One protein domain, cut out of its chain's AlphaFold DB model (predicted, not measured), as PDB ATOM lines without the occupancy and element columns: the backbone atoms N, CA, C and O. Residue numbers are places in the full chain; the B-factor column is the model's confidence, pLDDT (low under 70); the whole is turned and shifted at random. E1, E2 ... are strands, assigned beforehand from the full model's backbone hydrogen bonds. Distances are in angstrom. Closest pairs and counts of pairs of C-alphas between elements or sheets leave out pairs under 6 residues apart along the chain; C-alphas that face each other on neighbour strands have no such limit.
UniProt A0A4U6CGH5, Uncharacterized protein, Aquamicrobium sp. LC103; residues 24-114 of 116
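AT A GLANCE: This is residues 24 to 114 of the 116 residues of an uncharacterized protein of Aquamicrobium sp. LC103 (UniProt A0A4U6CGH5). One antiparallel sheet of seven strands curls round into part of a barrel, left open between its edge strands E2 and E3, where residues 43 to 44 of the link between them pair with E2. The two longest strands, E4 and E5, make a long hairpin whose tip, at residues 76 and 77, reaches well beyond the curled body and makes one end of the longest axis. The printed part has 91 residues, with no named helix and seven named strands, E1 to E7, along the chain; the sheet's order is E2, E1, E7, E6, E5, E4, E3. The class is all strand, and the whole is compact, with a radius of gyration of the C-alphas of 13.5 A, yet elongated, spanning 47 by 29 by 26 A.

IN THESE COORDINATES: E1, residues 25 to 28, begins at C-alpha 25 (-19.423, -10.657, -45.384) and is 10.2 A long. E2, residues 35 to 38, measures 9.8 A, and E3, residues 49 to 53, measures 13.2 A. E4, residues 63 to 75, covers 37.0 A and ends at C-alpha 75 (-36.708, 11.920, -37.138). E5, residues 78 to 91, covers 36.9 A and bends by 62 degrees at residue 83. E6, residues 98 to 103, is 16.5 A long. E7, residues 109 to 113, is 13.4 A long and ends at C-alpha 113 (-13.037, -12.378, -41.123).

HOW THE PARTS SIT: The sheet is strongly twisted, and from edge to edge the way across it turns by 204 degrees. E1 and E2 form a hairpin at 154 degrees, with N 27 and O 36 2.8 A apart. E1 is also antiparallel to E7, with N 28 and O 112 at 2.8 A. E7 is staggered: residues 109 to 112 pair with E6 and residues 112 to 113 with E1. E3 to E7 form a meander, each strand the antiparallel neighbour of the one before. Within hydrogen-bond range are N 50 and O 70 between E3 and E4, 2.9 A; N 80 and O 73 between E4 and E5, 2.8 A; N 88 and O 102 between E5 and E6, 2.8 A; and N 99 and O 111 between E6 and E7, 2.9 A. The edge strands E2 and E3 are apart.

THE WHOLE: The two C-alphas farthest apart, those of Gly 76 and Ala 94, are 46.9 A from each other. The printed part has no cut and no long link; those from E4 to E5 and from E6 to E7 are tight. The mean pLDDT of the printed part is 88.7, and residues 93 to 96, in the link from E5 to E6, are under 70.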
ATOM      1  N   ASP A  24     -17.295  -9.788 -49.736       91.19
ATOM      2  CA  ASP A  24     -18.584  -9.827 -49.040       91.19
ATOM      3  C   ASP A  24     -18.496 -10.535 -47.687       91.19
ATOM      4  O   ASP A  24     -17.752 -11.503 -47.522       91.19
ATOM      5  N   GLY A  25     -19.280 -10.075 -46.716       92.06
ATOM      6  CA  GLY A  25     -19.423 -10.657 -45.384       92.06
ATOM      7  C   GLY A  25     -18.961  -9.730 -44.262       92.06
ATOM      8  O   GLY A  25     -18.763  -8.529 -44.455       92.06
ATOM      9  N   GLU A  26     -18.814 -10.311 -43.073       94.38
ATOM     10  CA  GLU A  26     -18.433  -9.588 -41.861       94.38
ATOM     11  C   GLU A  26     -16.916  -9.605 -41.657       94.38
ATOM     12  O   GLU A  26     -16.246 -10.640 -41.772       94.38
ATOM     13  N   TRP A  27     -16.391  -8.432 -41.324       94.12
ATOM     14  CA  TRP A  27     -15.002  -8.197 -40.985       94.12
ATOM     15  C   TRP A  27     -14.937  -7.563 -39.596       94.12
ATOM     16  O   TRP A  27     -15.680  -6.630 -39.308       94.12
ATOM     17  N   CYS A  28     -14.059  -8.056 -38.735       94.69
ATOM     18  CA  CYS A  28     -13.939  -7.637 -37.347       94.69
ATOM     19  C   CYS A  28     -12.550  -7.057 -37.098       94.69
ATOM     20  O   CYS A  28     -11.551  -7.589 -37.593       94.69
ATOM     21  N   ASP A  29     -12.489  -5.994 -36.302       93.75
ATOM     22  CA  ASP A  29     -11.227  -5.486 -35.776       93.75
ATOM     23  C   ASP A  29     -10.567  -6.525 -34.833       93.75
ATOM     24  O   ASP A  29     -11.215  -7.491 -34.403       93.75
ATOM     25  N   PRO A  30      -9.290  -6.351 -34.442       91.19
ATOM     26  CA  PRO A  30      -8.575  -7.340 -33.635       91.19
ATOM     27  C   PRO A  30      -9.187  -7.560 -32.248       91.19
ATOM     28  O   PRO A  30      -8.938  -8.595 -31.627       91.19
ATOM     29  N   ARG A  31      -9.964  -6.594 -31.740       92.06
ATOM     30  CA  ARG A  31     -10.634  -6.673 -30.438       92.06
ATOM     31  C   ARG A  31     -12.059  -7.222 -30.536       92.06
ATOM     32  O   ARG A  31     -12.640  -7.516 -29.494       92.06
ATOM     33  N   LYS A  32     -12.598  -7.409 -31.748       86.62
ATOM     34  CA  LYS A  32     -13.998  -7.780 -32.019       86.62
ATOM     35  C   LYS A  32     -15.008  -6.797 -31.403       86.62
ATOM     36  O   LYS A  32     -16.113  -7.185 -31.028       86.62
ATOM     37  N   GLU A  33     -14.611  -5.536 -31.270       89.81
ATOM     38  CA  GLU A  33     -15.437  -4.432 -30.775       89.81
ATOM     39  C   GLU A  33     -16.118  -3.690 -31.930       89.81
ATOM     40  O   GLU A  33     -17.243  -3.211 -31.779       89.81
ATOM     41  N   GLU A  34     -15.469  -3.639 -33.093       90.44
ATOM     42  CA  GLU A  34     -15.992  -3.037 -34.310       90.44
ATOM     43  C   GLU A  34     -16.179  -4.092 -35.396       90.44
ATOM     44  O   GLU A  34     -15.361  -4.994 -35.596       90.44
ATOM     45  N   ARG A  35     -17.280  -3.949 -36.132       92.88
ATOM     46  CA  ARG A  35     -17.639  -4.836 -37.229       92.88
ATOM     47  C   ARG A  35     -17.944  -4.021 -38.469       92.88
ATOM     48  O   ARG A  35     -18.747  -3.098 -38.435       92.88
ATOM     49  N   LEU A  36     -17.323  -4.412 -39.565       93.00
ATOM     50  CA  LEU A  36     -17.547  -3.897 -40.898       93.00
ATOM     51  C   LEU A  36     -18.298  -4.961 -41.700       93.00
ATOM     52  O   LEU A  36     -17.795  -6.062 -41.916       93.00
ATOM     53  N   LEU A  37     -19.503  -4.629 -42.145       93.19
ATOM     54  CA  LEU A  37     -20.265  -5.435 -43.088       93.19
ATOM     55  C   LEU A  37     -20.002  -4.910 -44.497       93.19
ATOM     56  O   LEU A  37     -20.087  -3.703 -44.726       93.19
ATOM     57  N   ILE A  38     -19.700  -5.807 -45.434       92.06
ATOM     58  CA  ILE A  38     -19.580  -5.487 -46.856       92.06
ATOM     59  C   ILE A  38     -20.495  -6.420 -47.649       92.06
ATOM     60  O   ILE A  38     -20.449  -7.633 -47.462       92.06
ATOM     61  N   ASP A  39     -21.309  -5.871 -48.548       88.94
ATOM     62  CA  ASP A  39     -22.212  -6.642 -49.406       88.94
ATOM     63  C   ASP A  39     -22.392  -5.997 -50.795       88.94
ATOM     64  O   ASP A  39     -21.729  -5.018 -51.156       88.94
ATOM     65  N   GLY A  40     -23.302  -6.546 -51.604       82.00
ATOM     66  CA  GLY A  40     -23.594  -6.039 -52.946       82.00
ATOM     67  C   GLY A  40     -24.095  -4.587 -53.000       82.00
ATOM     68  O   GLY A  40     -24.027  -3.981 -54.069       82.00
ATOM     69  N   TYR A  41     -24.565  -4.022 -51.886       80.38
ATOM     70  CA  TYR A  41     -25.058  -2.647 -51.798       80.38
ATOM     71  C   TYR A  41     -23.989  -1.668 -51.317       80.38
ATOM     72  O   TYR A  41     -24.007  -0.507 -51.725       80.38
ATOM     73  N   GLY A  42     -23.040  -2.105 -50.488       86.56
ATOM     74  CA  GLY A  42     -22.018  -1.202 -49.977       86.56
ATOM     75  C   GLY A  42     -21.233  -1.756 -48.801       86.56
ATOM     76  O   GLY A  42     -21.036  -2.961 -48.671       86.56
ATOM     77  N   LEU A  43     -20.755  -0.837 -47.968       91.12
ATOM     78  CA  LEU A  43     -20.126  -1.151 -46.690       91.12
ATOM     79  C   LEU A  43     -20.819  -0.389 -45.552       91.12
ATOM     80  O   LEU A  43     -21.430   0.655 -45.785       91.12
ATOM     81  N   GLY A  44     -20.719  -0.894 -44.325       91.94
ATOM     82  CA  GLY A  44     -21.304  -0.262 -43.142       91.94
ATOM     83  C   GLY A  44     -20.689  -0.775 -41.843       91.94
ATOM     84  O   GLY A  44     -20.233  -1.911 -41.771       91.94
ATOM     85  N   PHE A  45     -20.667   0.071 -40.812       88.56
ATOM     86  CA  PHE A  45     -20.057  -0.242 -39.507       88.56
ATOM     87  C   PHE A  45     -21.086  -0.571 -38.411       88.56
ATOM     88  O   PHE A  45     -20.758  -1.149 -37.379       88.56
ATOM     89  N   ASN A  46     -22.339  -0.157 -38.596       82.06
ATOM     90  CA  ASN A  46     -23.461  -0.419 -37.693       82.06
ATOM     91  C   ASN A  46     -24.789  -0.208 -38.445       82.06
ATOM     92  O   ASN A  46     -24.781   0.245 -39.588       82.06
ATOM     93  N   GLU A  47     -25.921  -0.489 -37.792       79.50
ATOM     94  CA  GLU A  47     -27.275  -0.393 -38.378       79.50
ATOM     95  C   GLU A  47     -27.653   1.012 -38.877       79.50
ATOM     96  O   GLU A  47     -28.569   1.162 -39.682       79.50
ATOM     97  N   HIS A  48     -26.943   2.043 -38.419       86.25
ATOM     98  CA  HIS A  48     -27.204   3.435 -38.761       86.25
ATOM     99  C   HIS A  48     -26.140   4.033 -39.681       86.25
ATOM    100  O   HIS A  48     -26.258   5.197 -40.032       86.25
ATOM    101  N   THR A  49     -25.105   3.293 -40.082       88.69
ATOM    102  CA  THR A  49     -24.041   3.825 -40.944       88.69
ATOM    103  C   THR A  49     -24.250   3.352 -42.372       88.69
ATOM    104  O   THR A  49     -24.164   2.157 -42.644       88.69
ATOM    105  N   ILE A  50     -24.453   4.293 -43.291       86.88
ATOM    106  CA  ILE A  50     -24.516   4.019 -44.729       86.88
ATOM    107  C   ILE A  50     -23.275   4.614 -45.381       86.88
ATOM    108  O   ILE A  50     -22.974   5.792 -45.176       86.88
ATOM    109  N   CYS A  51     -22.580   3.818 -46.188       91.62
ATOM    110  CA  CYS A  51     -21.414   4.264 -46.934       91.62
ATOM    111  C   CYS A  51     -21.596   4.088 -48.437       91.62
ATOM    112  O   CYS A  51     -22.148   3.093 -48.903       91.62
ATOM    113  N   GLU A  52     -21.064   5.040 -49.192       91.19
ATOM    114  CA  GLU A  52     -21.055   5.030 -50.651       91.19
ATOM    115  C   GLU A  52     -19.616   4.996 -51.167       91.19
ATOM    116  O   GLU A  52     -18.788   5.799 -50.743       91.19
ATOM    117  N   TRP A  53     -19.302   4.068 -52.073       91.38
ATOM    118  CA  TRP A  53     -17.966   3.957 -52.667       91.38
ATOM    119  C   TRP A  53     -17.652   5.154 -53.570       91.38
ATOM    120  O   TRP A  53     -18.362   5.395 -54.544       91.38
ATOM    121  N   SER A  54     -16.526   5.829 -53.345       90.25
ATOM    122  CA  SER A  54     -16.131   7.012 -54.123       90.25
ATOM    123  C   SER A  54     -15.778   6.698 -55.582       90.25
ATOM    124  O   SER A  54     -15.930   7.542 -56.461       90.25
ATOM    125  N   GLN A  55     -15.251   5.497 -55.846       87.69
ATOM    126  CA  GLN A  55     -14.760   5.072 -57.167       87.69
ATOM    127  C   GLN A  55     -15.396   3.753 -57.630       87.69
ATOM    128  O   GLN A  55     -14.896   3.093 -58.540       87.69
ATOM    129  N   GLY A  56     -16.506   3.369 -56.996       88.38
ATOM    130  CA  GLY A  56     -17.103   2.050 -57.150       88.38
ATOM    131  C   GLY A  56     -16.416   0.980 -56.301       88.38
ATOM    132  O   GLY A  56     -15.353   1.178 -55.706       88.38
ATOM    133  N   ARG A  57     -17.080  -0.172 -56.218       89.44
ATOM    134  CA  ARG A  57     -16.624  -1.310 -55.423       89.44
ATOM    135  C   ARG A  57     -15.346  -1.920 -56.026       89.44
ATOM    136  O   ARG A  57     -15.319  -2.161 -57.236       89.44
ATOM    137  N   PRO A  58     -14.311  -2.227 -55.222       89.25
ATOM    138  CA  PRO A  58     -13.099  -2.863 -55.728       89.25
ATOM    139  C   PRO A  58     -13.374  -4.292 -56.227       89.25
ATOM    140  O   PRO A  58     -14.201  -5.017 -55.674       89.25
ATOM    141  N   GLY A  59     -12.683  -4.689 -57.301       85.75
ATOM    142  CA  GLY A  59     -12.824  -6.013 -57.928       85.75
ATOM    143  C   GLY A  59     -11.616  -6.942 -57.767       85.75
ATOM    144  O   GLY A  59     -11.764  -8.153 -57.902       85.75
ATOM    145  N   GLY A  60     -10.427  -6.401 -57.490       85.75
ATOM    146  CA  GLY A  60      -9.186  -7.174 -57.351       85.75
ATOM    147  C   GLY A  60      -8.815  -7.438 -55.895       85.75
ATOM    148  O   GLY A  60      -9.265  -6.722 -55.011       85.75
ATOM    149  N   GLU A  61      -7.964  -8.436 -55.658       86.31
ATOM    150  CA  GLU A  61      -7.441  -8.806 -54.327       86.31
ATOM    151  C   GLU A  61      -6.470  -7.755 -53.756       86.31
ATOM    152  O   GLU A  61      -6.273  -7.640 -52.554       86.31
ATOM    153  N   THR A  62      -5.896  -6.920 -54.622       89.12
ATOM    154  CA  THR A  62      -5.155  -5.721 -54.219       89.12
ATOM    155  C   THR A  62      -5.952  -4.490 -54.610       89.12
ATOM    156  O   THR A  62      -6.273  -4.305 -55.788       89.12
ATOM    157  N   PHE A  63      -6.267  -3.645 -53.633       90.75
ATOM    158  CA  PHE A  63      -6.995  -2.406 -53.867       90.75
ATOM    159  C   PHE A  63      -6.679  -1.353 -52.808       90.75
ATOM    160  O   PHE A  63      -6.276  -1.660 -51.688       90.75
ATOM    161  N   ASP A  64      -6.921  -0.100 -53.172       92.88
ATOM    162  CA  ASP A  64      -6.923   1.054 -52.283       92.88
ATOM    163  C   ASP A  64      -8.081   1.944 -52.739       92.88
ATOM    164  O   ASP A  64      -8.072   2.442 -53.866       92.88
ATOM    165  N   THR A  65      -9.128   2.038 -51.926       93.00
ATOM    166  CA  THR A  65     -10.362   2.749 -52.277       93.00
ATOM    167  C   THR A  65     -10.877   3.548 -51.089       93.00
ATOM    168  O   THR A  65     -10.453   3.351 -49.946       93.00
ATOM    169  N   THR A  66     -11.813   4.450 -51.355       94.88
ATOM    170  CA  THR A  66     -12.497   5.222 -50.324       94.88
ATOM    171  C   THR A  66     -14.006   5.090 -50.439       94.88
ATOM    172  O   THR A  66     -14.551   4.824 -51.512       94.88
ATOM    173  N   ALA A  67     -14.680   5.297 -49.315       93.69
ATOM    174  CA  ALA A  67     -16.119   5.446 -49.235       93.69
ATOM    175  C   ALA A  67     -16.485   6.647 -48.361       93.69
ATOM    176  O   ALA A  67     -15.823   6.931 -47.362       93.69
ATOM    177  N   SER A  68     -17.559   7.334 -48.724       92.94
ATOM    178  CA  SER A  68     -18.167   8.387 -47.919       92.94
ATOM    179  C   SER A  68     -19.257   7.773 -47.053       92.94
ATOM    180  O   SER A  68     -20.288   7.333 -47.558       92.94
ATOM    181  N   CYS A  69     -19.018   7.731 -45.748       92.00
ATOM    182  CA  CYS A  69     -19.935   7.180 -44.762       92.00
ATOM    183  C   CYS A  69     -20.658   8.290 -44.017       92.00
ATOM    184  O   CYS A  69     -20.039   9.285 -43.646       92.00
ATOM    185  N   ALA A  70     -21.939   8.083 -43.738       91.06
ATOM    186  CA  ALA A  70     -22.726   8.951 -42.880       91.06
ATOM    187  C   ALA A  70     -23.605   8.121 -41.947       91.06
ATOM    188  O   ALA A  70     -24.057   7.030 -42.309       91.06
ATOM    189  N   ASN A  71     -23.867   8.663 -40.763       89.56
ATOM    190  CA  ASN A  71     -24.880   8.118 -39.877       89.56
ATOM    191  C   ASN A  71     -26.262   8.610 -40.322       89.56
ATOM    192  O   ASN A  71     -26.439   9.771 -40.694       89.56
ATOM    193  N   VAL A  72     -27.248   7.727 -40.287       88.00
ATOM    194  CA  VAL A  72     -28.603   7.981 -40.754       88.00
ATOM    195  C   VAL A  72     -29.586   7.640 -39.643       88.00
ATOM    196  O   VAL A  72     -29.609   6.523 -39.120       88.00
ATOM    197  N   TYR A  73     -30.416   8.618 -39.295       86.31
ATOM    198  CA  TYR A  73     -31.402   8.527 -38.223       86.31
ATOM    199  C   TYR A  73     -32.792   8.866 -38.749       86.31
ATOM    200  O   TYR A  73     -32.942   9.709 -39.632       86.31
ATOM    201  N   GLN A  74     -33.819   8.235 -38.183       88.00
ATOM    202  CA  GLN A  74     -35.205   8.635 -38.420       88.00
ATOM    203  C   GLN A  74     -35.600   9.725 -37.420       88.00
ATOM    204  O   GLN A  74     -35.416   9.560 -36.214       88.00
ATOM    205  N   ASN A  75     -36.158  10.822 -37.920       85.38
ATOM    206  CA  ASN A  75     -36.708  11.920 -37.138       85.38
ATOM    207  C   ASN A  75     -38.156  12.174 -37.579       85.38
ATOM    208  O   ASN A  75     -38.422  12.964 -38.484       85.38
ATOM    209  N   GLY A  76     -39.099  11.464 -36.957       89.12
ATOM    210  CA  GLY A  76     -40.488  11.453 -37.419       89.12
ATOM    211  C   GLY A  76     -40.593  10.795 -38.795       89.12
ATOM    212  O   GLY A  76     -40.204   9.639 -38.943       89.12
ATOM    213  N   ASP A  77     -41.088  11.542 -39.782       91.50
ATOM    214  CA  ASP A  77     -41.219  11.091 -41.176       91.50
ATOM    215  C   ASP A  77     -39.983  11.429 -42.039       91.50
ATOM    216  O   ASP A  77     -39.954  11.135 -43.235       91.50
ATOM    217  N   GLU A  78     -38.959  12.061 -41.456       87.50
ATOM    218  CA  GLU A  78     -37.747  12.485 -42.159       87.50
ATOM    219  C   GLU A  78     -36.555  11.584 -41.830       87.50
ATOM    220  O   GLU A  78     -36.292  11.249 -40.675       87.50
ATOM    221  N   THR A  79     -35.768  11.248 -42.849       84.25
ATOM    222  CA  THR A  79     -34.468  10.599 -42.676       84.25
ATOM    223  C   THR A  79     -33.370  11.662 -42.648       84.25
ATOM    224  O   THR A  79     -33.147  12.362 -43.634       84.25
ATOM    225  N   VAL A  80     -32.673  11.781 -41.518       86.94
ATOM    226  CA  VAL A  80     -31.610  12.766 -41.292       86.94
ATOM    227  C   VAL A  80     -30.250  12.097 -41.448       86.94
ATOM    228  O   VAL A  80     -29.967  11.090 -40.799       86.94
ATOM    229  N   ARG A  81     -29.395  12.679 -42.295       87.75
ATOM    230  CA  ARG A  81     -28.009  12.248 -42.520       87.75
ATOM    231  C   ARG A  81     -27.062  13.157 -41.730       87.75
ATOM    232  O   ARG A  81     -27.113  14.375 -41.888       87.75
ATOM    233  N   MET A  82     -26.234  12.574 -40.867       83.81
ATOM    234  CA  MET A  82     -25.300  13.272 -39.975       83.81
ATOM    235  C   MET A  82     -23.899  12.648 -40.043       83.81
ATOM    236  O   MET A  82     -23.750  11.489 -40.425       83.81
ATOM    237  N   ASP A  83     -22.887  13.420 -39.640       78.25
ATOM    238  CA  ASP A  83     -21.490  12.990 -39.474       78.25
ATOM    239  C   ASP A  83     -20.886  12.280 -40.697       78.25
ATOM    240  O   ASP A  83     -20.651  11.068 -40.696       78.25
ATOM    241  N   GLU A  84     -20.605  13.054 -41.750       85.12
ATOM    242  CA  GLU A  84     -19.929  12.538 -42.940       85.12
ATOM    243  C   GLU A  84     -18.429  12.350 -42.699       85.12
ATOM    244  O   GLU A  84     -17.706  13.272 -42.316       85.12
ATOM    245  N   ARG A  85     -17.949  11.138 -42.961       90.69
ATOM    246  CA  ARG A  85     -16.545  10.752 -42.820       90.69
ATOM    247  C   ARG A  85     -16.095   9.943 -44.021       90.69
ATOM    248  O   ARG A  85     -16.826   9.097 -44.531       90.69
ATOM    249  N   THR A  86     -14.865  10.189 -44.454       92.56
ATOM    250  CA  THR A  86     -14.224   9.360 -45.476       92.56
ATOM    251  C   THR A  86     -13.614   8.144 -44.801       92.56
ATOM    252  O   THR A  86     -12.865   8.282 -43.839       92.56
ATOM    253  N   VAL A  87     -13.925   6.959 -45.304       93.94
ATOM    254  CA  VAL A  87     -13.320   5.698 -44.884       93.94
ATOM    255  C   VAL A  87     -12.447   5.203 -46.020       93.94
ATOM    256  O   VAL A  87     -12.899   5.128 -47.160       93.94
ATOM    257  N   ARG A  88     -11.193   4.877 -45.727       94.81
ATOM    258  CA  ARG A  88     -10.262   4.270 -46.676       94.81
ATOM    259  C   ARG A  88     -10.137   2.788 -46.371       94.81
ATOM    260  O   ARG A  88      -9.925   2.422 -45.219       94.81
ATOM    261  N   LEU A  89     -10.246   1.959 -47.403       93.50
ATOM    262  CA  LEU A  89     -10.044   0.520 -47.316       93.50
ATOM    263  C   LEU A  89      -8.882   0.133 -48.228       93.50
ATOM    264  O   LEU A  89      -8.860   0.518 -49.402       93.50
ATOM    265  N   ARG A  90      -7.940  -0.647 -47.699       93.31
ATOM    266  CA  ARG A  90      -6.801  -1.178 -48.452       93.31
ATOM    267  C   ARG A  90      -6.654  -2.682 -48.250       93.31
ATOM    268  O   ARG A  90      -6.721  -3.164 -47.124       93.31
ATOM    269  N   ALA A  91      -6.372  -3.394 -49.334       90.50
ATOM    270  CA  ALA A  91      -5.930  -4.783 -49.322       90.50
ATOM    271  C   ALA A  91      -4.628  -4.918 -50.120       90.50
ATOM    272  O   ALA A  91      -4.494  -4.340 -51.201       90.50
ATOM    273  N   GLU A  92      -3.676  -5.685 -49.590       82.44
ATOM    274  CA  GLU A  92      -2.377  -5.951 -50.211       82.44
ATOM    275  C   GLU A  92      -2.184  -7.478 -50.316       82.44
ATOM    276  O   GLU A  92      -1.896  -8.131 -49.318       82.44
ATOM    277  N   GLY A  93      -2.346  -8.074 -51.505       68.69
ATOM    278  CA  GLY A  93      -1.964  -9.477 -51.758       68.69
ATOM    279  C   GLY A  93      -3.079 -10.430 -52.201       68.69
ATOM    280  O   GLY A  93      -4.225 -10.038 -52.358       68.69
ATOM    281  N   ALA A  94      -2.700 -11.691 -52.451       55.06
ATOM    282  CA  ALA A  94      -3.472 -12.670 -53.231       55.06
ATOM    283  C   ALA A  94      -4.363 -13.638 -52.417       55.06
ATOM    284  O   ALA A  94      -4.941 -14.564 -52.973       55.06
ATOM    285  N   SER A  95      -4.433 -13.493 -51.090       61.62
ATOM    286  CA  SER A  95      -5.227 -14.390 -50.224       61.62
ATOM    287  C   SER A  95      -6.125 -13.657 -49.227       61.62
ATOM    288  O   SER A  95      -6.621 -14.287 -48.305       61.62
ATOM    289  N   VAL A  96      -6.287 -12.340 -49.405       68.69
ATOM    290  CA  VAL A  96      -6.859 -11.329 -48.492       68.69
ATOM    291  C   VAL A  96      -7.674 -11.883 -47.312       68.69
ATOM    292  O   VAL A  96      -8.902 -11.912 -47.320       68.69
ATOM    293  N   GLU A  97      -6.965 -12.269 -46.253       85.50
ATOM    294  CA  GLU A  97      -7.566 -12.615 -44.956       85.50
ATOM    295  C   GLU A  97      -7.840 -11.361 -44.116       85.50
ATOM    296  O   GLU A  97      -8.655 -11.391 -43.193       85.50
ATOM    297  N   THR A  98      -7.182 -10.255 -44.477       90.69
ATOM    298  CA  THR A  98      -7.196  -8.989 -43.750       90.69
ATOM    299  C   THR A  98      -7.340  -7.818 -44.712       90.69
ATOM    300  O   THR A  98      -6.631  -7.740 -45.717       90.69
ATOM    301  N   ILE A  99      -8.199  -6.866 -44.364       93.25
ATOM    302  CA  ILE A  99      -8.276  -5.537 -44.975       93.25
ATOM    303  C   ILE A  99      -7.877  -4.485 -43.943       93.25
ATOM    304  O   ILE A  99      -8.151  -4.630 -42.758       93.25
ATOM    305  N   PHE A 100      -7.227  -3.413 -44.375       94.38
ATOM    306  CA  PHE A 100      -6.880  -2.288 -43.513       94.38
ATOM    307  C   PHE A 100      -7.894  -1.171 -43.700       94.38
ATOM    308  O   PHE A 100      -8.173  -0.767 -44.831       94.38
ATOM    309  N   VAL A 101      -8.430  -0.671 -42.591       93.56
ATOM    310  CA  VAL A 101      -9.496   0.330 -42.566       93.56
ATOM    311  C   VAL A 101      -9.012   1.564 -41.812       93.56
ATOM    312  O   VAL A 101      -8.572   1.461 -40.672       93.56
ATOM    313  N   SER A 102      -9.117   2.737 -42.432       94.12
ATOM    314  CA  SER A 102      -8.851   4.034 -41.795       94.12
ATOM    315  C   SER A 102     -10.080   4.923 -41.892       94.12
ATOM    316  O   SER A 102     -10.711   4.993 -42.947       94.12
ATOM    317  N   VAL A 103     -10.401   5.643 -40.819       90.44
ATOM    318  CA  VAL A 103     -11.509   6.607 -40.779       90.44
ATOM    319  C   VAL A 103     -10.940   8.020 -40.666       90.44
ATOM    320  O   VAL A 103     -10.246   8.335 -39.702       90.44
ATOM    321  N   GLY A 104     -11.235   8.877 -41.647       88.81
ATOM    322  CA  GLY A 104     -10.620  10.200 -41.771       88.81
ATOM    323  C   GLY A 104      -9.097  10.094 -41.870       88.81
ATOM    324  O   GLY A 104      -8.580   9.281 -42.634       88.81
ATOM    325  N   ASP A 105      -8.398  10.878 -41.049       87.56
ATOM    326  CA  ASP A 105      -6.935  10.844 -40.916       87.56
ATOM    327  C   ASP A 105      -6.451   9.862 -39.823       87.56
ATOM    328  O   ASP A 105      -5.314   9.946 -39.358       87.56
ATOM    329  N   GLY A 106      -7.323   8.956 -39.368       90.25
ATOM    330  CA  GLY A 106      -7.009   7.953 -38.353       90.25
ATOM    331  C   GLY A 106      -6.034   6.873 -38.832       90.25
ATOM    332  O   GLY A 106      -5.885   6.610 -40.028       90.25
ATOM    333  N   GLU A 107      -5.383   6.214 -37.874       93.44
ATOM    334  CA  GLU A 107      -4.435   5.135 -38.157       93.44
ATOM    335  C   GLU A 107      -5.150   3.896 -38.738       93.44
ATOM    336  O   GLU A 107      -6.274   3.598 -38.326       93.44
ATOM    337  N   PRO A 108      -4.555   3.177 -39.712       93.38
ATOM    338  CA  PRO A 108      -5.159   1.969 -40.262       93.38
ATOM    339  C   PRO A 108      -5.310   0.860 -39.219       93.38
ATOM    340  O   PRO A 108      -4.340   0.452 -38.582       93.38
ATOM    341  N   VAL A 109      -6.519   0.317 -39.110       94.56
ATOM    342  CA  VAL A 109      -6.850  -0.832 -38.266       94.56
ATOM    343  C   VAL A 109      -6.997  -2.074 -39.150       94.56
ATOM    344  O   VAL A 109      -7.690  -2.008 -40.168       94.56
ATOM    345  N   PRO A 110      -6.363  -3.210 -38.808       94.75
ATOM    346  CA  PRO A 110      -6.548  -4.451 -39.547       94.75
ATOM    347  C   PRO A 110      -7.879  -5.106 -39.173       94.75
ATOM    348  O   PRO A 110      -8.159  -5.344 -38.005       94.75
ATOM    349  N   PHE A 111      -8.676  -5.435 -40.178       94.31
ATOM    350  CA  PHE A 111      -9.946  -6.134 -40.069       94.31
ATOM    351  C   PHE A 111      -9.813  -7.508 -40.721       94.31
ATOM    352  O   PHE A 111      -9.439  -7.592 -41.889       94.31
ATOM    353  N   ALA A 112     -10.135  -8.573 -39.990       93.88
ATOM    354  CA  ALA A 112     -10.120  -9.953 -40.483       93.88
ATOM    355  C   ALA A 112     -11.538 -10.529 -40.534       93.88
ATOM    356  O   ALA A 112     -12.475  -9.929 -40.009       93.88
ATOM    357  N   ARG A 113     -11.728 -11.703 -41.142       92.62
ATOM    358  CA  ARG A 113     -13.037 -12.378 -41.123       92.62
ATOM    359  C   ARG A 113     -13.487 -12.675 -39.691       92.62
ATOM    360  O   ARG A 113     -12.728 -13.240 -38.913       92.62
ATOM    361  N   CYS A 114     -14.727 -12.315 -39.350       90.44
ATOM    362  CA  CYS A 114     -15.246 -12.493 -37.987       90.44
ATOM    363  C   CYS A 114     -15.346 -13.971 -37.558       90.44
ATOM    364  O   CYS A 114     -15.124 -14.275 -36.382       90.44
TER     365      CYS A 114